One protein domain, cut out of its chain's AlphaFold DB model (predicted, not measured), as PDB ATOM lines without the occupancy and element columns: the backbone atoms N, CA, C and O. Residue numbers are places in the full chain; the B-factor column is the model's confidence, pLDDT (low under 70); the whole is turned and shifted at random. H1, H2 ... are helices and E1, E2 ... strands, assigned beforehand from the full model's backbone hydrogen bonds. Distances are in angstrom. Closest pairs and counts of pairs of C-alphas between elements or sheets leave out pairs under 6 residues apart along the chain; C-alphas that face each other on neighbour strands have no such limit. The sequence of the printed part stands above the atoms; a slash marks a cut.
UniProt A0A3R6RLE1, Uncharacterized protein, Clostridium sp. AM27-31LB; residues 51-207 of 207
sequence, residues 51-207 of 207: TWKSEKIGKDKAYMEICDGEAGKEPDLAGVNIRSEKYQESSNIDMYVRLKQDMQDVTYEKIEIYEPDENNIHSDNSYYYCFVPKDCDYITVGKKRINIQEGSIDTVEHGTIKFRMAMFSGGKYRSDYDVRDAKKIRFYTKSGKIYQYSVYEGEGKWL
ATOM      1  N   THR A  51      18.349  22.181  37.023       79.19
ATOM      2  CA  THR A  51      17.509  22.843  36.032       79.19
ATOM      3  C   THR A  51      18.330  23.884  35.305       79.19
ATOM      4  O   THR A  51      18.892  24.801  35.908       79.19
ATOM      5  N   TRP A  52      18.361  23.767  33.988       87.69
ATOM      6  CA  TRP A  52      18.962  24.747  33.104       87.69
ATOM      7  C   TRP A  52      17.877  25.603  32.450       87.69
ATOM      8  O   TRP A  52      16.795  25.112  32.131       87.69
ATOM      9  N   LYS A  53      18.172  26.890  32.242       89.19
ATOM     10  CA  LYS A  53      17.265  27.845  31.595       89.19
ATOM     11  C   LYS A  53      17.952  28.520  30.421       89.19
ATOM     12  O   LYS A  53      19.082  28.988  30.566       89.19
ATOM     13  N   SER A  54      17.258  28.613  29.293       90.06
ATOM     14  CA  SER A  54      17.758  29.336  28.127       90.06
ATOM     15  C   SER A  54      17.683  30.850  28.311       90.06
ATOM     16  O   SER A  54      16.965  31.378  29.166       90.06
ATOM     17  N   GLU A  55      18.357  31.572  27.421       90.81
ATOM     18  CA  GLU A  55      18.089  32.984  27.182       90.81
ATOM     19  C   GLU A  55      16.620  33.205  26.795       90.81
ATOM     20  O   GLU A  55      15.984  32.363  26.150       90.81
ATOM     21  N   LYS A  56      16.095  34.370  27.183       89.25
ATOM     22  CA  LYS A  56      14.719  34.782  26.901       89.25
ATOM     23  C   LYS A  56      14.621  35.395  25.510       89.25
ATOM     24  O   LYS A  56      15.417  36.265  25.162       89.25
ATOM     25  N   ILE A  57      13.591  35.025  24.756       84.00
ATOM     26  CA  ILE A  57      13.366  35.517  23.396       84.00
ATOM     27  C   ILE A  57      11.943  36.052  23.184       84.00
ATOM     28  O   ILE A  57      10.976  35.649  23.832       84.00
ATOM     29  N   GLY A  58      11.812  36.963  22.220       79.00
ATOM     30  CA  GLY A  58      10.530  37.556  21.837       79.00
ATOM     31  C   GLY A  58       9.951  38.528  22.873       79.00
ATOM     32  O   GLY A  58      10.502  38.746  23.952       79.00
ATOM     33  N   LYS A  59       8.815  39.144  22.526       78.75
ATOM     34  CA  LYS A  59       8.137  40.126  23.393       78.75
ATOM     35  C   LYS A  59       7.539  39.492  24.646       78.75
ATOM     36  O   LYS A  59       7.444  40.156  25.674       78.75
ATOM     37  N   ASP A  60       7.184  38.216  24.560       77.62
ATOM     38  CA  ASP A  60       6.621  37.455  25.673       77.62
ATOM     39  C   ASP A  60       7.706  36.917  26.621       77.62
ATOM     40  O   ASP A  60       7.387  36.254  27.605       77.62
ATOM     41  N   LYS A  61       8.990  37.219  26.350       84.94
ATOM     42  CA  LYS A  61      10.145  36.759  27.132       84.94
ATOM     43  C   LYS A  61      10.099  35.247  27.380       84.94
ATOM     44  O   LYS A  61      10.226  34.796  28.520       84.94
ATOM     45  N   ALA A  62       9.865  34.487  26.314       83.44
ATOM     46  CA  ALA A  62       9.794  33.037  26.382       83.44
ATOM     47  C   ALA A  62      11.191  32.440  26.574       83.44
ATOM     48  O   ALA A  62      12.154  32.953  26.004       83.44
ATOM     49  N   TYR A  63      11.305  31.375  27.358       86.06
ATOM     50  CA  TYR A  63      12.550  30.657  27.611       86.06
ATOM     51  C   TYR A  63      12.282  29.163  27.794       86.06
ATOM     52  O   TYR A  63      11.195  28.770  28.210       86.06
ATOM     53  N   MET A  64      13.280  28.342  27.492       85.75
ATOM     54  CA  MET A  64      13.280  26.910  27.757       85.75
ATOM     55  C   MET A  64      13.760  26.646  29.180       85.75
ATOM     56  O   MET A  64      14.730  27.253  29.634       85.75
ATOM     57  N   GLU A  65      13.116  25.707  29.852       86.31
ATOM     58  CA  GLU A  65      13.538  25.111  31.107       86.31
ATOM     59  C   GLU A  65      13.747  23.611  30.883       86.31
ATOM     60  O   GLU A  65      12.866  22.935  30.354       86.31
ATOM     61  N   ILE A  66      14.926  23.106  31.251       86.50
ATOM     62  CA  ILE A  66      15.295  21.694  31.124       86.50
ATOM     63  C   ILE A  66      15.683  21.186  32.502       86.50
ATOM     64  O   ILE A  66      16.554  21.777  33.135       86.50
ATOM     65  N   CYS A  67      15.069  20.099  32.945       82.00
ATOM     66  CA  CYS A  67      15.303  19.487  34.248       82.00
ATOM     67  C   CYS A  67      15.492  17.972  34.113       82.00
ATOM     68  O   CYS A  67      15.101  17.383  33.106       82.00
ATOM     69  N   ASP A  68      16.099  17.345  35.120       77.94
ATOM     70  CA  ASP A  68      16.137  15.881  35.218       77.94
ATOM     71  C   ASP A  68      14.694  15.351  35.301       77.94
ATOM     72  O   ASP A  68      13.910  15.821  36.134       77.94
ATOM     73  N   GLY A  69      14.302  14.458  34.386       64.31
ATOM     74  CA  GLY A  69      12.920  14.001  34.252       64.31
ATOM     75  C   GLY A  69      12.469  13.288  35.523       64.31
ATOM     76  O   GLY A  69      13.095  12.309  35.911       64.31
ATOM     77  N   GLU A  70      11.431  13.822  36.186       60.03
ATOM     78  CA  GLU A  70      10.852  13.328  37.451       60.03
ATOM     79  C   GLU A  70      11.813  12.463  38.279       60.03
ATOM     80  O   GLU A  70      11.700  11.237  38.246       60.03
ATOM     81  N   ALA A  71      12.758  13.101  38.981       50.84
ATOM     82  CA  ALA A  71      13.711  12.501  39.923       50.84
ATOM     83  C   ALA A  71      13.425  11.015  40.267       50.84
ATOM     84  O   ALA A  71      12.733  10.704  41.238       50.84
ATOM     85  N   GLY A  72      13.949  10.097  39.444       48.47
ATOM     86  CA  GLY A  72      13.933   8.651  39.688       48.47
ATOM     87  C   GLY A  72      12.851   7.796  39.010       48.47
ATOM     88  O   GLY A  72      12.896   6.583  39.205       48.47
ATOM     89  N   LYS A  73      11.908   8.338  38.222       59.72
ATOM     90  CA  LYS A  73      10.945   7.497  37.465       59.72
ATOM     91  C   LYS A  73      11.374   7.188  36.032       59.72
ATOM     92  O   LYS A  73      11.097   6.095  35.547       59.72
ATOM     93  N   GLU A  74      12.059   8.121  35.378       69.50
ATOM     94  CA  GLU A  74      12.479   7.995  33.978       69.50
ATOM     95  C   GLU A  74      13.946   8.423  33.814       69.50
ATOM     96  O   GLU A  74      14.237   9.504  33.307       69.50
ATOM     97  N   PRO A  75      14.902   7.590  34.257       72.00
ATOM     98  CA  PRO A  75      16.294   8.005  34.447       72.00
ATOM     99  C   PRO A  75      17.060   8.366  33.166       72.00
ATOM    100  O   PRO A  75      18.136   8.958  33.233       72.00
ATOM    101  N   ASP A  76      16.531   7.996  32.000       83.50
ATOM    102  CA  ASP A  76      17.121   8.291  30.693       83.50
ATOM    103  C   ASP A  76      16.539   9.552  30.035       83.50
ATOM    104  O   ASP A  76      16.943   9.908  28.919       83.50
ATOM    105  N   LEU A  77      15.595  10.227  30.697       84.00
ATOM    106  CA  LEU A  77      14.823  11.328  30.138       84.00
ATOM    107  C   LEU A  77      15.051  12.641  30.901       84.00
ATOM    108  O   LEU A  77      15.169  12.673  32.122       84.00
ATOM    109  N   ALA A  78      15.080  13.748  30.162       85.12
ATOM    110  CA  ALA A  78      14.990  15.098  30.709       85.12
ATOM    111  C   ALA A  78      13.612  15.686  30.423       85.12
ATOM    112  O   ALA A  78      13.120  15.598  29.296       85.12
ATOM    113  N   GLY A  79      13.036  16.346  31.424       82.75
ATOM    114  CA  GLY A  79      11.843  17.161  31.263       82.75
ATOM    115  C   GLY A  79      12.175  18.487  30.587       82.75
ATOM    116  O   GLY A  79      13.094  19.187  31.017       82.75
ATOM    117  N   VAL A  80      11.418  18.855  29.555       81.94
ATOM    118  CA  VAL A  80      11.618  20.078  28.763       81.94
ATOM    119  C   VAL A  80      10.328  20.891  28.693       81.94
ATOM    120  O   VAL A  80       9.275  20.375  28.338       81.94
ATOM    121  N   ASN A  81      10.409  22.183  29.021       80.31
ATOM    122  CA  ASN A  81       9.265  23.098  29.018       80.31
ATOM    123  C   ASN A  81       9.625  24.461  28.445       80.31
ATOM    124  O   ASN A  81      10.623  25.058  28.845       80.31
ATOM    125  N   ILE A  82       8.743  25.035  27.628       79.75
ATOM    126  CA  ILE A  82       8.795  26.469  27.335       79.75
ATOM    127  C   ILE A  82       7.938  27.222  28.350       79.75
ATOM    128  O   ILE A  82       6.779  26.903  28.596       79.75
ATOM    129  N   ARG A  83       8.534  28.246  28.954       79.00
ATOM    130  CA  ARG A  83       7.912  29.151  29.919       79.00
ATOM    131  C   ARG A  83       7.919  30.569  29.363       79.00
ATOM    132  O   ARG A  83       8.769  30.927  28.552       79.00
ATOM    133  N   SER A  84       7.012  31.409  29.845       77.38
ATOM    134  CA  SER A  84       6.978  32.842  29.544       77.38
ATOM    135  C   SER A  84       6.901  33.632  30.845       77.38
ATOM    136  O   SER A  84       6.149  33.283  31.745       77.38
ATOM    137  N   GLU A  85       7.648  34.732  30.958       78.88
ATOM    138  CA  GLU A  85       7.466  35.637  32.107       78.88
ATOM    139  C   GLU A  85       6.154  36.425  32.042       78.88
ATOM    140  O   GLU A  85       5.706  36.968  33.051       78.88
ATOM    141  N   LYS A  86       5.562  36.530  30.848       74.50
ATOM    142  CA  LYS A  86       4.333  37.282  30.604       74.50
ATOM    143  C   LYS A  86       3.081  36.464  30.932       74.50
ATOM    144  O   LYS A  86       2.101  37.044  31.389       74.50
ATOM    145  N   TYR A  87       3.121  35.151  30.719       68.25
ATOM    146  CA  TYR A  87       2.014  34.233  30.988       68.25
ATOM    147  C   TYR A  87       2.423  33.303  32.140       68.25
ATOM    148  O   TYR A  87       3.236  32.404  31.954       68.25
ATOM    149  N   GLN A  88       1.938  33.589  33.353       55.84
ATOM    150  CA  GLN A  88       2.444  33.004  34.607       55.84
ATOM    151  C   GLN A  88       1.822  31.653  35.004       55.84
ATOM    152  O   GLN A  88       2.079  31.171  36.106       55.84
ATOM    153  N   GLU A  89       1.030  31.017  34.146       53.12
ATOM    154  CA  GLU A  89       0.436  29.719  34.471       53.12
ATOM    155  C   GLU A  89       1.339  28.578  33.998       53.12
ATOM    156  O   GLU A  89       1.547  28.376  32.805       53.12
ATOM    157  N   SER A  90       1.909  27.839  34.950       46.72
ATOM    158  CA  SER A  90       2.737  26.666  34.681       46.72
ATOM    159  C   SER A  90       1.887  25.399  34.654       46.72
ATOM    160  O   SER A  90       1.381  24.982  35.697       46.72
ATOM    161  N   SER A  91       1.798  24.740  33.503       46.12
ATOM    162  CA  SER A  91       1.486  23.311  33.457       46.12
ATOM    163  C   SER A  91       2.673  22.467  33.928       46.12
ATOM    164  O   SER A  91       3.815  22.953  34.032       46.12
ATOM    165  N   ASN A  92       2.368  21.190  34.151       50.59
ATOM    166  CA  ASN A  92       3.311  20.094  34.330       50.59
ATOM    167  C   ASN A  92       4.305  19.994  33.155       50.59
ATOM    168  O   ASN A  92       4.123  20.624  32.109       50.59
ATOM    169  N   ILE A  93       5.399  19.260  33.389       56.09
ATOM    170  CA  ILE A  93       6.366  18.860  32.363       56.09
ATOM    171  C   ILE A  93       5.640  17.915  31.403       56.09
ATOM    172  O   ILE A  93       5.442  16.753  31.736       56.09
ATOM    173  N   ASP A  94       5.229  18.412  30.240       59.22
ATOM    174  CA  ASP A  94       4.437  17.610  29.293       59.22
ATOM    175  C   ASP A  94       5.304  16.925  28.226       59.22
ATOM    176  O   ASP A  94       4.824  16.060  27.494       59.22
ATOM    177  N   MET A  95       6.596  17.269  28.149       75.69
ATOM    178  CA  MET A  95       7.518  16.676  27.184       75.69
ATOM    179  C   MET A  95       8.820  16.206  27.813       75.69
ATOM    180  O   MET A  95       9.436  16.890  28.635       75.69
ATOM    181  N   TYR A  96       9.262  15.050  27.327       81.12
ATOM    182  CA  TYR A  96      10.492  14.392  27.726       81.12
ATOM    183  C   TYR A  96      11.364  14.110  26.505       81.12
ATOM    184  O   TYR A  96      10.864  13.736  25.446       81.12
ATOM    185  N   VAL A  97      12.675  14.276  26.664       85.44
ATOM    186  CA  VAL A  97      13.684  13.988  25.632       85.44
ATOM    187  C   VAL A  97      14.762  13.071  26.191       85.44
ATOM    188  O   VAL A  97      15.101  13.148  27.372       85.44
ATOM    189  N   ARG A  98      15.341  12.209  25.353       88.25
ATOM    190  CA  ARG A  98      16.371  11.254  25.778       88.25
ATOM    191  C   ARG A  98      17.704  11.957  25.964       88.25
ATOM    192  O   ARG A  98      18.273  12.498  25.015       88.25
ATOM    193  N   LEU A  99      18.253  11.855  27.172       87.62
ATOM    194  CA  LEU A  99      19.474  12.544  27.599       87.62
ATOM    195  C   LEU A  99      20.645  12.343  26.631       87.62
ATOM    196  O   LEU A  99      21.326  13.293  26.254       87.62
ATOM    197  N   LYS A 100      20.888  11.101  26.206       85.44
ATOM    198  CA  LYS A 100      21.997  10.798  25.292       85.44
ATOM    199  C   LYS A 100      21.619  11.038  23.842       85.44
ATOM    200  O   LYS A 100      22.282  11.810  23.161       85.44
ATOM    201  N   GLN A 101      20.547  10.400  23.386       85.19
ATOM    202  CA  GLN A 101      20.200  10.345  21.963       85.19
ATOM    203  C   GLN A 101      19.761  11.703  21.412       85.19
ATOM    204  O   GLN A 101      20.197  12.075  20.325       85.19
ATOM    205  N   ASP A 102      18.965  12.446  22.180       86.56
ATOM    206  CA  ASP A 102      18.326  13.668  21.695       86.56
ATOM    207  C   ASP A 102      19.094  14.927  22.134       86.56
ATOM    208  O   ASP A 102      18.983  15.954  21.473       86.56
ATOM    209  N   MET A 103      19.910  14.869  23.204       89.12
ATOM    210  CA  MET A 103      20.645  16.043  23.717       89.12
ATOM    211  C   MET A 103      22.171  15.992  23.537       89.12
ATOM    212  O   MET A 103      22.780  17.031  23.266       89.12
ATOM    213  N   GLN A 104      22.811  14.830  23.722       86.56
ATOM    214  CA  GLN A 104      24.278  14.711  23.767       86.56
ATOM    215  C   GLN A 104      24.893  14.237  22.441       86.56
ATOM    216  O   GLN A 104      25.853  14.837  21.955       86.56
ATOM    217  N   ASP A 105      24.326  13.189  21.845       87.62
ATOM    218  CA  ASP A 105      24.846  12.481  20.668       87.62
ATOM    219  C   ASP A 105      24.176  12.951  19.367       87.62
ATOM    220  O   ASP A 105      24.032  12.201  18.395       87.62
ATOM    221  N   VAL A 106      23.762  14.218  19.345       90.25
ATOM    222  CA  VAL A 106      23.041  14.813  18.220       90.25
ATOM    223  C   VAL A 106      23.943  14.875  16.993       90.25
ATOM    224  O   VAL A 106      25.026  15.468  17.013       90.25
ATOM    225  N   THR A 107      23.456  14.310  15.894       91.00
ATOM    226  CA  THR A 107      24.032  14.455  14.556       91.00
ATOM    227  C   THR A 107      23.085  15.261  13.682       91.00
ATOM    228  O   THR A 107      21.887  15.296  13.937       91.00
ATOM    229  N   TYR A 108      23.606  15.889  12.624       89.75
ATOM    230  CA  TYR A 108      22.787  16.677  11.697       89.75
ATOM    231  C   TYR A 108      21.604  15.892  11.114       89.75
ATOM    232  O   TYR A 108      20.516  16.436  10.996       89.75
ATOM    233  N   GLU A 109      21.802  14.604  10.836       83.94
ATOM    234  CA  GLU A 109      20.784  13.687  10.301       83.94
ATOM    235  C   GLU A 109      19.681  13.322  11.304       83.94
ATOM    236  O   GLU A 109      18.640  12.822  10.900       83.94
ATOM    237  N   LYS A 110      19.909  13.555  12.601       82.50
ATOM    238  CA  LYS A 110      18.982  13.228  13.694       82.50
ATOM    239  C   LYS A 110      18.442  14.470  14.398       82.50
ATOM    240  O   LYS A 110      17.892  14.357  15.487       82.50
ATOM    241  N   ILE A 111      18.656  15.662  13.836       86.56
ATOM    242  CA  ILE A 111      18.111  16.878  14.440       86.56
ATOM    243  C   ILE A 111      16.593  16.833  14.320       86.56
ATOM    244  O   ILE A 111      16.044  16.874  13.222       86.56
ATOM    245  N   GLU A 112      15.935  16.829  15.469       81.62
ATOM    246  CA  GLU A 112      14.500  17.034  15.583       81.62
ATOM    247  C   GLU A 112      14.227  18.484  15.997       81.62
ATOM    248  O   GLU A 112      14.959  19.084  16.795       81.62
ATOM    249  N   ILE A 113      13.187  19.072  15.403       82.19
ATOM    250  CA  ILE A 113      12.693  20.397  15.772       82.19
ATOM    251  C   ILE A 113      11.385  20.198  16.511       82.19
ATOM    252  O   ILE A 113      10.399  19.743  15.935       82.19
ATOM    253  N   TYR A 114      11.393  20.573  17.779       77.12
ATOM    254  CA  TYR A 114      10.260  20.411  18.662       77.12
ATOM    255  C   TYR A 114       9.502  21.730  18.784       77.12
ATOM    256  O   TYR A 114      10.096  22.804  18.936       77.12
ATOM    257  N   GLU A 115       8.180  21.623  18.750       73.94
ATOM    258  CA  GLU A 115       7.236  22.649  19.179       73.94
ATOM    259  C   GLU A 115       6.574  22.102  20.444       73.94
ATOM    260  O   GLU A 115       5.750  21.195  20.333       73.94
ATOM    261  N   PRO A 116       6.972  22.548  21.650       64.25
ATOM    262  CA  PRO A 116       6.226  22.197  22.846       64.25
ATOM    263  C   PRO A 116       4.781  22.613  22.718       64.25
ATOM    264  O   PRO A 116       4.509  23.715  22.234       64.25
ATOM    265  N   ASP A 117       3.888  21.773  23.233       54.66
ATOM    266  CA  ASP A 117       2.516  22.193  23.456       54.66
ATOM    267  C   ASP A 117       2.554  23.429  24.368       54.66
ATOM    268  O   ASP A 117       3.097  23.409  25.478       54.66
ATOM    269  N   GLU A 118       2.083  24.558  23.832       54.88
ATOM    270  CA  GLU A 118       2.055  25.856  24.500       54.88
ATOM    271  C   GLU A 118       0.990  25.824  25.593       54.88
ATOM    272  O   GLU A 118      -0.050  26.474  25.477       54.88
ATOM    273  N   ASN A 119       1.210  25.072  26.666       51.06
ATOM    274  CA  ASN A 119       0.293  25.114  27.787       51.06
ATOM    275  C   ASN A 119       0.239  26.549  28.327       51.06
ATOM    276  O   ASN A 119       1.187  27.063  28.921       51.06
ATOM    277  N   ASN A 120      -0.892  27.206  28.067       47.06
ATOM    278  CA  ASN A 120      -1.267  28.547  28.514       47.06
ATOM    279  C   ASN A 120      -0.451  29.737  27.963       47.06
ATOM    280  O   ASN A 120      -0.646  30.868  28.417       47.06
ATOM    281  N   ILE A 121       0.395  29.559  26.937       53.81
ATOM    282  CA  ILE A 121       0.979  30.694  26.196       53.81
ATOM    283  C   ILE A 121       0.044  31.047  25.035       53.81
ATOM    284  O   ILE A 121       0.165  30.555  23.920       53.81
ATOM    285  N   HIS A 122      -0.904  31.956  25.271       57.19
ATOM    286  CA  HIS A 122      -1.699  32.566  24.198       57.19
ATOM    287  C   HIS A 122      -0.863  33.611  23.433       57.19
ATOM    288  O   HIS A 122      -1.149  34.809  23.469       57.19
ATOM    289  N   SER A 123       0.222  33.176  22.782       58.75
ATOM    290  CA  SER A 123       1.025  34.022  21.897       58.75
ATOM    291  C   SER A 123       0.555  33.905  20.445       58.75
ATOM    292  O   SER A 123       0.118  32.846  19.987       58.75
ATOM    293  N   ASP A 124       0.682  35.013  19.709       62.22
ATOM    294  CA  ASP A 124       0.595  35.051  18.241       62.22
ATOM    295  C   ASP A 124       1.833  34.408  17.576       62.22
ATOM    296  O   ASP A 124       1.912  34.319  16.348       62.22
ATOM    297  N   ASN A 125       2.831  33.993  18.365       66.75
ATOM    298  CA  ASN A 125       4.030  33.301  17.904       66.75
ATOM    299  C   ASN A 125       4.069  31.893  18.484       66.75
ATOM    300  O   ASN A 125       3.815  31.743  19.670       66.75
ATOM    301  N   SER A 126       4.476  30.923  17.670       74.94
ATOM    302  CA  SER A 126       4.905  29.609  18.152       74.94
ATOM    303  C   SER A 126       6.386  29.658  18.526       74.94
ATOM    304  O   SER A 126       7.176  30.370  17.887       74.94
ATOM    305  N   TYR A 127       6.790  28.881  19.526       79.75
ATOM    306  CA  TYR A 127       8.187  28.760  19.934       79.75
ATOM    307  C   TYR A 127       8.729  27.358  19.676       79.75
ATOM    308  O   TYR A 127       8.119  26.359  20.031       79.75
ATOM    309  N   TYR A 128       9.919  27.312  19.089       82.31
ATOM    310  CA  TYR A 128      10.570  26.085  18.657       82.31
ATOM    311  C   TYR A 128      11.942  25.960  19.289       82.31
ATOM    312  O   TYR A 128      12.611  26.963  19.582       82.31
ATOM    313  N   TYR A 129      12.396  24.721  19.416       88.00
ATOM    314  CA  TYR A 129      13.764  24.434  19.801       88.00
ATOM    315  C   TYR A 129      14.307  23.180  19.126       88.00
ATOM    316  O   TYR A 129      13.566  22.314  18.667       88.00
ATOM    317  N   CYS A 130      15.631  23.090  19.091       90.31
ATOM    318  CA  CYS A 130      16.342  21.877  18.729       90.31
ATOM    319  C   CYS A 130      17.672  21.800  19.475       90.31
ATOM    320  O   CYS A 130      18.314  22.824  19.749       90.31
ATOM    321  N   PHE A 131      18.102  20.580  19.779       94.12
ATOM    322  CA  PHE A 131      19.483  20.321  20.164       94.12
ATOM    323  C   PHE A 131      20.351  20.227  18.909       94.12
ATOM    324  O   PHE A 131      19.870  19.883  17.827       94.12
ATOM    325  N   VAL A 132      21.628  20.589  19.027       95.12
ATOM    326  CA  VAL A 132      22.532  20.691  17.877       95.12
ATOM    327  C   VAL A 132      23.894  20.040  18.132       95.12
ATOM    328  O   VAL A 132      24.389  20.056  19.263       95.12
ATOM    329  N   PRO A 133      24.567  19.547  17.074       94.88
ATOM    330  CA  PRO A 133      25.912  18.989  17.177       94.88
ATOM    331  C   PRO A 133      26.958  19.978  17.719       94.88
ATOM    332  O   PRO A 133      26.834  21.207  17.620       94.88
ATOM    333  N   LYS A 134      28.064  19.446  18.251       93.75
ATOM    334  CA  LYS A 134      29.169  20.220  18.861       93.75
ATOM    335  C   LYS A 134      29.888  21.180  17.900       93.75
ATOM    336  O   LYS A 134      30.484  22.178  18.327       93.75
ATOM    337  N   ASP A 135      29.869  20.883  16.610       95.00
ATOM    338  CA  ASP A 135      30.481  21.704  15.572       95.00
ATOM    339  C   ASP A 135      29.513  22.720  14.951       95.00
ATOM    340  O   ASP A 135      29.963  23.545  14.159       95.00
ATOM    341  N   CYS A 136      28.237  22.752  15.351       96.25
ATOM    342  CA  CYS A 136      27.307  23.800  14.930       96.25
ATOM    343  C   CYS A 136      27.734  25.161  15.508       96.25
ATOM    344  O   CYS A 136      27.918  25.297  16.720       96.25
ATOM    345  N   ASP A 137      27.914  26.165  14.658       96.38
ATOM    346  CA  ASP A 137      28.291  27.528  15.052       96.38
ATOM    347  C   ASP A 137      27.050  28.394  15.301       96.38
ATOM    348  O   ASP A 137      26.918  29.040  16.337       96.38
ATOM    349  N   TYR A 138      26.098  28.360  14.370       95.94
ATOM    350  CA  TYR A 138      24.815  29.050  14.470       95.94
ATOM    351  C   TYR A 138      23.777  28.379  13.575       95.94
ATOM    352  O   TYR A 138      24.118  27.610  12.670       95.94
ATOM    353  N   ILE A 139      22.509  28.712  13.799       92.62
ATOM    354  CA  ILE A 139      21.443  28.390  12.851       92.62
ATOM    355  C   ILE A 139      20.905  29.666  12.217       92.62
ATOM    356  O   ILE A 139      20.983  30.757  12.791       92.62
ATOM    357  N   THR A 140      20.321  29.539  11.036       89.19
ATOM    358  CA  THR A 140      19.449  30.572  10.486       89.19
ATOM    359  C   THR A 140      18.046  30.038  10.349       89.19
ATOM    360  O   THR A 140      17.863  28.926   9.864       89.19
ATOM    361  N   VAL A 141      17.075  30.876  10.691       83.50
ATOM    362  CA  VAL A 141      15.659  30.647  10.417       83.50
ATOM    363  C   VAL A 141      15.203  31.780   9.503       83.50
ATOM    364  O   VAL A 141      15.062  32.939   9.908       83.50
ATOM    365  N   GLY A 142      15.084  31.474   8.213       79.31
ATOM    366  CA  GLY A 142      14.873  32.476   7.172       79.31
ATOM    367  C   GLY A 142      16.100  33.376   7.027       79.31
ATOM    368  O   GLY A 142      17.173  32.915   6.651       79.31
ATOM    369  N   LYS A 143      15.945  34.672   7.316       79.25
ATOM    370  CA  LYS A 143      17.046  35.656   7.281       79.25
ATOM    371  C   LYS A 143      17.651  35.940   8.658       79.25
ATOM    372  O   LYS A 143      18.600  36.713   8.756       79.25
ATOM    373  N   LYS A 144      17.089  35.369   9.726       84.12
ATOM    374  CA  LYS A 144      17.532  35.629  11.098       84.12
ATOM    375  C   LYS A 144      18.585  34.612  11.502       84.12
ATOM    376  O   LYS A 144      18.344  33.413  11.392       84.12
ATOM    377  N   ARG A 145      19.722  35.097  11.998       90.38
ATOM    378  CA  ARG A 145      20.734  34.285  12.680       90.38
ATOM    379  C   ARG A 145      20.314  34.075  14.132       90.38
ATOM    380  O   ARG A 145      19.947  35.037  14.801       90.38
ATOM    381  N   ILE A 146      20.393  32.837  14.596       91.56
ATOM    382  CA  ILE A 146      20.127  32.430  15.974       91.56
ATOM    383  C   ILE A 146      21.415  31.823  16.525       91.56
ATOM    384  O   ILE A 146      22.033  30.964  15.888       91.56
ATOM    385  N   ASN A 147      21.828  32.297  17.695       93.00
ATOM    386  CA  ASN A 147      23.021  31.795  18.360       93.00
ATOM    387  C   ASN A 147      22.729  30.463  19.049       93.00
ATOM    388  O   ASN A 147      21.626  30.234  19.545       93.00
ATOM    389  N   ILE A 148      23.744  29.602  19.084       96.25
ATOM    390  CA  ILE A 148      23.693  28.366  19.858       96.25
ATOM    391  C   ILE A 148      23.966  28.691  21.321       96.25
ATOM    392  O   ILE A 148      24.929  29.387  21.637       96.25
ATOM    393  N   GLN A 149      23.132  28.151  22.197       95.75
ATOM    394  CA  GLN A 149      23.298  28.217  23.638       95.75
ATOM    395  C   GLN A 149      23.917  26.913  24.132       95.75
ATOM    396  O   GLN A 149      23.568  25.831  23.657       95.75
ATOM    397  N   GLU A 150      24.843  27.019  25.078       94.19
ATOM    398  CA  GLU A 150      25.441  25.868  25.749       94.19
ATOM    399  C   GLU A 150      24.770  25.676  27.105       94.19
ATOM    400  O   GLU A 150      24.558  26.636  27.849       94.19
ATOM    401  N   GLY A 151      24.429  24.431  27.420       91.12
ATOM    402  CA  GLY A 151      23.743  24.094  28.654       91.12
ATOM    403  C   GLY A 151      24.259  22.815  29.282       91.12
ATOM    404  O   GLY A 151      24.964  22.012  28.662       91.12
ATOM    405  N   SER A 152      23.923  22.651  30.554       90.56
ATOM    406  CA  SER A 152      24.196  21.428  31.289       90.56
ATOM    407  C   SER A 152      23.161  21.202  32.374       90.56
ATOM    408  O   SER A 152      22.795  22.148  33.067       90.56
ATOM    409  N   ILE A 153      22.769  19.947  32.552       86.12
ATOM    410  CA  ILE A 153      21.952  19.486  33.674       86.12
ATOM    411  C   ILE A 153      22.701  18.374  34.407       86.12
ATOM    412  O   ILE A 153      23.399  17.570  33.786       86.12
ATOM    413  N   ASP A 154      22.579  18.348  35.729       82.38
ATOM    414  CA  ASP A 154      23.064  17.239  36.545       82.38
ATOM    415  C   ASP A 154      21.936  16.219  36.680       82.38
ATOM    416  O   ASP A 154      20.861  16.559  37.165       82.38
ATOM    417  N   THR A 155      22.193  14.985  36.254       77.25
ATOM    418  CA  THR A 155      21.230  13.878  36.318       77.25
ATOM    419  C   THR A 155      21.615  12.900  37.421       77.25
ATOM    420  O   THR A 155      22.801  12.738  37.747       77.25
ATOM    421  N   VAL A 156      20.623  12.221  37.996       73.62
ATOM    422  CA  VAL A 156      20.844  11.230  39.062       73.62
ATOM    423  C   VAL A 156      21.664  10.031  38.568       73.62
ATOM    424  O   VAL A 156      22.585   9.579  39.262       73.62
ATOM    425  N   GLU A 157      21.366   9.515  37.376       74.56
ATOM    426  CA  GLU A 157      21.987   8.285  36.869       74.56
ATOM    427  C   GLU A 157      23.207   8.524  35.976       74.56
ATOM    428  O   GLU A 157      24.225   7.843  36.136       74.56
ATOM    429  N   HIS A 158      23.149   9.518  35.087       77.38
ATOM    430  CA  HIS A 158      24.154   9.719  34.033       77.38
ATOM    431  C   HIS A 158      25.170  10.820  34.347       77.38
ATOM    432  O   HIS A 158      26.064  11.092  33.543       77.38
ATOM    433  N   GLY A 159      25.078  11.439  35.527       80.62
ATOM    434  CA  GLY A 159      25.918  12.570  35.910       80.62
ATOM    435  C   GLY A 159      25.589  13.825  35.098       80.62
ATOM    436  O   GLY A 159      24.447  14.037  34.697       80.62
ATOM    437  N   THR A 160      26.580  14.686  34.874       86.56
ATOM    438  CA  THR A 160      26.366  15.948  34.154       86.56
ATOM    439  C   THR A 160      26.234  15.715  32.650       86.56
ATOM    440  O   THR A 160      27.214  15.395  31.970       86.56
ATOM    441  N   ILE A 161      25.044  15.967  32.115       88.38
ATOM    442  CA  ILE A 161      24.770  15.980  30.679       88.38
ATOM    443  C   ILE A 161      25.000  17.393  30.162       88.38
ATOM    444  O   ILE A 161      24.373  18.346  30.620       88.38
ATOM    445  N   LYS A 162      25.918  17.534  29.202       91.94
ATOM    446  CA  LYS A 162      26.186  18.794  28.497       91.94
ATOM    447  C   LYS A 162      25.557  18.741  27.118       91.94
ATOM    448  O   LYS A 162      25.726  17.753  26.410       91.94
ATOM    449  N   PHE A 163      24.913  19.826  26.727       93.56
ATOM    450  CA  PHE A 163      24.189  19.921  25.470       93.56
ATOM    451  C   PHE A 163      24.348  21.306  24.856       93.56
ATOM    452  O   PHE A 163      24.829  22.259  25.478       93.56
ATOM    453  N   ARG A 164      23.956  21.406  23.590       95.25
ATOM    454  CA  ARG A 164      23.925  22.656  22.837       95.25
ATOM    455  C   ARG A 164      22.580  22.737  22.153       95.25
ATOM    456  O   ARG A 164      22.116  21.739  21.609       95.25
ATOM    457  N   MET A 165      21.956  23.903  22.178       94.94
ATOM    458  CA  MET A 165      20.623  24.059  21.616       94.94
ATOM    459  C   MET A 165      20.418  25.424  20.979       94.94
ATOM    460  O   MET A 165      21.137  26.384  21.261       94.94
ATOM    461  N   ALA A 166      19.394  25.513  20.145       93.12
ATOM    462  CA  ALA A 166      18.857  26.768  19.663       93.12
ATOM    463  C   ALA A 166      17.368  26.844  19.998       93.12
ATOM    464  O   ALA A 166      16.650  25.853  19.889       93.12
ATOM    465  N   MET A 167      16.918  28.036  20.378       89.06
ATOM    466  CA  MET A 167      15.508  28.357  20.575       89.06
ATOM    467  C   MET A 167      15.155  29.552  19.692       89.06
ATOM    468  O   MET A 167      15.928  30.509  19.589       89.06
ATOM    469  N   PHE A 168      14.003  29.502  19.034       85.88
ATOM    470  CA  PHE A 168      13.556  30.546  18.118       85.88
ATOM    471  C   PHE A 168      12.028  30.635  18.075       85.88
ATOM    472  O   PHE A 168      11.324  29.752  18.547       85.88
ATOM    473  N   SER A 169      11.514  31.741  17.533       80.12
ATOM    474  CA  SER A 169      10.073  31.953  17.342       80.12
ATOM    475  C   SER A 169       9.701  31.884  15.864       80.12
ATOM    476  O   SER A 169      10.460  32.340  15.001       80.12
ATOM    477  N   GLY A 170       8.523  31.329  15.596       72.56
ATOM    478  CA  GLY A 170       7.842  31.299  14.306       72.56
ATOM    479  C   GLY A 170       6.497  32.019  14.377       72.56
ATOM    480  O   GLY A 170       5.937  32.203  15.456       72.56
ATOM    481  N   GLY A 171       5.979  32.462  13.233       59.97
ATOM    482  CA  GLY A 171       4.665  33.096  13.174       59.97
ATOM    483  C   GLY A 171       3.548  32.056  13.238       59.97
ATOM    484  O   GLY A 171       3.566  31.085  12.482       59.97
ATOM    485  N   LYS A 172       2.534  32.291  14.075       52.56
ATOM    486  CA  LYS A 172       1.298  31.503  14.087       52.56
ATOM    487  C   LYS A 172       0.451  31.974  12.896       52.56
ATOM    488  O   LYS A 172      -0.111  33.065  12.909       52.56
ATOM    489  N   TYR A 173       0.426  31.204  11.807       46.62
ATOM    490  CA  TYR A 173      -0.458  31.445  10.649       46.62
ATOM    491  C   TYR A 173      -0.341  32.822   9.941       46.62
ATOM    492  O   TYR A 173      -1.337  33.346   9.436       46.62
ATOM    493  N   ARG A 174       0.857  33.415   9.821       39.62
ATOM    494  CA  ARG A 174       1.088  34.564   8.915       39.62
ATOM    495  C   ARG A 174       2.273  34.330   7.975       39.62
ATOM    496  O   ARG A 174       3.345  33.886   8.375       39.62
ATOM    497  N   SER A 175       1.998  34.600   6.703       42.38
ATOM    498  CA  SER A 175       2.624  34.167   5.444       42.38
ATOM    499  C   SER A 175       4.098  34.534   5.192       42.38
ATOM    500  O   SER A 175       4.563  34.479   4.057       42.38
ATOM    501  N   ASP A 176       4.857  34.905   6.215       42.62
ATOM    502  CA  ASP A 176       6.234  35.383   6.094       42.62
ATOM    503  C   ASP A 176       7.219  34.665   7.038       42.62
ATOM    504  O   ASP A 176       8.414  34.606   6.732       42.62
ATOM    505  N   TYR A 177       6.722  34.010   8.098       47.19
ATOM    506  CA  TYR A 177       7.498  33.176   9.034       47.19
ATOM    507  C   TYR A 177       6.750  31.894   9.429       47.19
ATOM    508  O   TYR A 177       6.711  31.528  10.603       47.19
ATOM    509  N   ASP A 178       6.161  31.194   8.460       52.06
ATOM    510  CA  ASP A 178       5.698  29.830   8.708       52.06
ATOM    511  C   ASP A 178       6.932  28.928   8.872       52.06
ATOM    512  O   ASP A 178       7.744  28.804   7.953       52.06
ATOM    513  N   VAL A 179       7.127  28.337  10.051       52.66
ATOM    514  CA  VAL A 179       8.198  27.348  10.287       52.66
ATOM    515  C   VAL A 179       7.914  26.064   9.502       52.66
ATOM    516  O   VAL A 179       8.852  25.351   9.141       52.66
ATOM    517  N   ARG A 180       6.650  25.852   9.088       49.16
ATOM    518  CA  ARG A 180       6.289  24.863   8.065       49.16
ATOM    519  C   ARG A 180       6.884  25.199   6.705       49.16
ATOM    520  O   ARG A 180       6.979  24.317   5.874       49.16
ATOM    521  N   ASP A 181       7.385  26.406   6.455       52.41
ATOM    522  CA  ASP A 181       8.177  26.727   5.263       52.41
ATOM    523  C   ASP A 181       9.627  26.221   5.446       52.41
ATOM    524  O   ASP A 181      10.614  26.965   5.458       52.41
ATOM    525  N   ALA A 182       9.716  24.901   5.606       48.97
ATOM    526  CA  ALA A 182      10.844  24.013   5.857       48.97
ATOM    527  C   ALA A 182      12.132  24.304   5.065       48.97
ATOM    528  O   ALA A 182      13.197  23.823   5.411       48.97
ATOM    529  N   LYS A 183      12.103  25.123   4.013       53.31
ATOM    530  CA  LYS A 183      13.283  25.451   3.190       53.31
ATOM    531  C   LYS A 183      14.192  26.531   3.795       53.31
ATOM    532  O   LYS A 183      15.104  27.012   3.123       53.31
ATOM    533  N   LYS A 184      13.935  26.955   5.035       69.00
ATOM    534  CA  LYS A 184      14.547  28.144   5.649       69.00
ATOM    535  C   LYS A 184      15.422  27.869   6.868       69.00
ATOM    536  O   LYS A 184      16.039  28.822   7.346       69.00
ATOM    537  N   ILE A 185      15.486  26.632   7.366       85.00
ATOM    538  CA  ILE A 185      16.335  26.302   8.516       85.00
ATOM    539  C   ILE A 185      17.653  25.738   8.012       85.00
ATOM    540  O   ILE A 185      17.700  24.714   7.329       85.00
ATOM    541  N   ARG A 186      18.731  26.447   8.329       90.00
ATOM    542  CA  ARG A 186      20.087  26.039   7.972       90.00
ATOM    543  C   ARG A 186      20.966  26.058   9.195       90.00
ATOM    544  O   ARG A 186      20.924  27.003   9.979       90.00
ATOM    545  N   PHE A 187      21.789  25.035   9.304       93.81
ATOM    546  CA  PHE A 187      22.771  24.883  10.352       93.81
ATOM    547  C   PHE A 187      24.143  25.094   9.736       93.81
ATOM    548  O   PHE A 187      24.497  24.447   8.750       93.81
ATOM    549  N   TYR A 188      24.897  26.015  10.315       96.00
ATOM    550  CA  TYR A 188      26.220  26.379   9.840       96.00
ATOM    551  C   TYR A 188      27.244  25.768  10.776       96.00
ATOM    552  O   TYR A 188      27.232  26.045  11.977       96.00
ATOM    553  N   THR A 189      28.117  24.918  10.245       96.25
ATOM    554  CA  THR A 189      29.207  24.337  11.027       96.25
ATOM    555  C   THR A 189      30.334  25.356  11.198       96.25
ATOM    556  O   THR A 189      30.532  26.249  10.372       96.25
ATOM    557  N   LYS A 190      31.168  25.164  12.222       94.94
ATOM    558  CA  LYS A 190      32.424  25.909  12.419       94.94
ATOM    559  C   LYS A 190      33.406  25.743  11.250       94.94
ATOM    560  O   LYS A 190      34.276  26.584  11.062       94.94
ATOM    561  N   SER A 191      33.272  24.668  10.469       95.00
ATOM    562  CA  SER A 191      34.063  24.412   9.259       95.00
ATOM    563  C   SER A 191      33.483  25.051   7.991       95.00
ATOM    564  O   SER A 191      34.080  24.920   6.926       95.00
ATOM    565  N   GLY A 192      32.338  25.737   8.086       92.81
ATOM    566  CA  GLY A 192      31.688  26.419   6.966       92.81
ATOM    567  C   GLY A 192      30.757  25.542   6.124       92.81
ATOM    568  O   GLY A 192      30.236  26.018   5.119       92.81
ATOM    569  N   LYS A 193      30.518  24.284   6.518       95.25
ATOM    570  CA  LYS A 193      29.513  23.425   5.874       95.25
ATOM    571  C   LYS A 193      28.108  23.854   6.284       95.25
ATOM    572  O   LYS A 193      27.901  24.369   7.384       95.25
ATOM    573  N   ILE A 194      27.145  23.602   5.403       93.88
ATOM    574  CA  ILE A 194      25.754  23.994   5.607       93.88
ATOM    575  C   ILE A 194      24.867  22.758   5.504       93.88
ATOM    576  O   ILE A 194      24.838  22.092   4.471       93.88
ATOM    577  N   TYR A 195      24.124  22.480   6.569       91.19
ATOM    578  CA  TYR A 195      23.060  21.483   6.569       91.19
ATOM    579  C   TYR A 195      21.711  22.192   6.492       91.19
ATOM    580  O   TYR A 195      21.469  23.147   7.231       91.19
ATOM    581  N   GLN A 196      20.834  21.750   5.600       88.19
ATOM    582  CA  GLN A 196      19.483  22.276   5.461       88.19
ATOM    583  C   GLN A 196      18.477  21.222   5.912       88.19
ATOM    584  O   GLN A 196      18.427  20.139   5.335       88.19
ATOM    585  N   TYR A 197      17.656  21.563   6.902       82.44
ATOM    586  CA  TYR A 197      16.610  20.684   7.427       82.44
ATOM    587  C   TYR A 197      15.271  20.981   6.765       82.44
ATOM    588  O   TYR A 197      14.941  22.156   6.622       82.44
ATOM    589  N   SER A 198      14.510  19.949   6.388       72.31
ATOM    590  CA  SER A 198      13.173  20.070   5.809       72.31
ATOM    591  C   SER A 198      12.114  19.486   6.751       72.31
ATOM    592  O   SER A 198      11.930  18.276   6.817       72.31
ATOM    593  N   VAL A 199      11.356  20.350   7.432       64.19
ATOM    594  CA  VAL A 199      10.247  19.958   8.328       64.19
ATOM    595  C   VAL A 199       9.196  19.081   7.624       64.19
ATOM    596  O   VAL A 199       8.678  18.160   8.242       64.19
ATOM    597  N   TYR A 200       8.894  19.310   6.336       60.84
ATOM    598  CA  TYR A 200       7.899  18.505   5.599       60.84
ATOM    599  C   TYR A 200       8.345  17.070   5.323       60.84
ATOM    600  O   TYR A 200       7.505  16.185   5.203       60.84
ATOM    601  N   GLU A 201       9.648  16.863   5.164       61.28
ATOM    602  CA  GLU A 201      10.214  15.542   4.886       61.28
ATOM    603  C   GLU A 201      10.682  14.867   6.181       61.28
ATOM    604  O   GLU A 201      10.999  13.686   6.160       61.28
ATOM    605  N   GLY A 202      10.723  15.601   7.304       62.28
ATOM    606  CA  GLY A 202      11.304  15.132   8.564       62.28
ATOM    607  C   GLY A 202      12.810  14.870   8.475       62.28
ATOM    608  O   GLY A 202      13.397  14.322   9.400       62.28
ATOM    609  N   GLU A 203      13.439  15.266   7.369       64.12
ATOM    610  CA  GLU A 203      14.807  14.922   7.005       64.12
ATOM    611  C   GLU A 203      15.530  16.159   6.456       64.12
ATOM    612  O   GLU A 203      14.928  17.111   5.951       64.12
ATOM    613  N   GLY A 204      16.855  16.174   6.558       72.31
ATOM    614  CA  GLY A 204      17.679  17.248   6.017       72.31
ATOM    615  C   GLY A 204      18.865  16.731   5.218       72.31
ATOM    616  O   GLY A 204      19.253  15.567   5.301       72.31
ATOM    617  N   LYS A 205      19.477  17.631   4.450       81.81
ATOM    618  CA  LYS A 205      20.608  17.324   3.573       81.81
ATOM    619  C   LYS A 205      21.708  18.370   3.658       81.81
ATOM    620  O   LYS A 205      21.458  19.546   3.924       81.81
ATOM    621  N   TRP A 206      22.926  17.938   3.361       87.44
ATOM    622  CA  TRP A 206      24.053  18.836   3.132       87.44
ATOM    623  C   TRP A 206      23.879  19.601   1.812       87.44
ATOM    624  O   TRP A 206      23.398  19.033   0.827       87.44
ATOM    625  N   LEU A 207      24.239  20.888   1.821       84.69
ATOM    626  CA  LEU A 207      24.254  21.776   0.653       84.69
ATOM    627  C   LEU A 207      25.663  21.948   0.080       84.69
ATOM    628  O   LEU A 207      26.630  21.930   0.877       84.69
TER     629      LEU A 207
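This is residues 51 to 207 of the 207 residues of an uncharacterized protein of Clostridium sp. AM27-31LB (UniProt A0A3R6RLE1). Three twisted sheets make the body: the sheet E5 E9 E8, whose long strand E9 runs through the middle of the whole, has the sheet E1 E2 E3 E4 packed on it, with E1 and E2 close to E8, and the sheet E7 E6 E10 E11 E12 partly face to face with it, while the strands of these two other sheets stay apart from each other. The small helix H1 packs between E9 and the end of E3. The 157 printed residues have one named helix and twelve named strands, in the order E1 E2 E3 E4 H1 E5 E6 E7 E8 E9 E10 E11 E12; the class is mostly strand and the sheets are antiparallel. The whole is compact, with a radius of gyration of the C-alphas of 15.3 A and spans of 42 by 36 by 25 A.

E1, residues 51 to 53, begins at C-alpha 51 (17.509, 22.843, 36.032). E2, residues 62 to 68, is 20.3 A long and E3, residues 77 to 84, 22.9 A. E4 is residues 95 to 98 and H1 residues 99 to 104. E5, residues 125 to 131, is 20.3 A long. E6 is residues 136 to 141, E7 residues 144 to 147 and E8 residues 149 to 155. E9, residues 159 to 171, is 37.3 A long and ends at C-alpha 171 (4.665, 33.096, 13.174). E10 is residues 185 to 189, E11 residues 194 to 198, and E12, residues 203 to 206, ends at C-alpha 206 (24.053, 18.836, 3.132).

E1 E2 E3 E4 form a meander, each strand the antiparallel neighbour of the one before; N 52 and O 66 are 2.8 A apart, N 65 and O 81 2.8 A, N 78 and O 97 2.9 A. The closest C-alphas of E1 and E8, Thr 51 and Ile 153, are 6.0 A apart. H1 is on this sheet, at a height of 5.0 A, and on E5 E9 E8, at 5.1 A; its closest C-alphas to E9 are Gln 104 and Phe 163, 5.5 A apart. In H1, 1 of 2 O i to N i+4 pairs is within hydrogen-bond range. The pairing of E9 is staggered: residues 159 to 165 pair with E8 (N 161 and O 153, 2.8 A) and residues 165 to 171 with E5 (N 170 and O 126, 2.8 A). E7 runs on into E8 at 41 degrees. E7 E6 E10 E11 E12 and E5 E9 E8 form a sandwich, two sheets face to face, 9.3 A centre to centre where they face. N 146 and O 139 are 2.8 A apart, N 140 and O 186 2.8 A. E10 E11 E12 are a second meander, with N 187 and O 195 2.8 A apart and N 196 and O 205 2.8 A.

The farthest C-alphas, Glu 157 and Ser 175, are 45.1 A apart. The printed part has no cut. The links H1 to E5 and E9 to E10 are long. Mean pLDDT of the printed part is 77.6; 43 residues are under 70, among them 116 to 125 and 171 to 184.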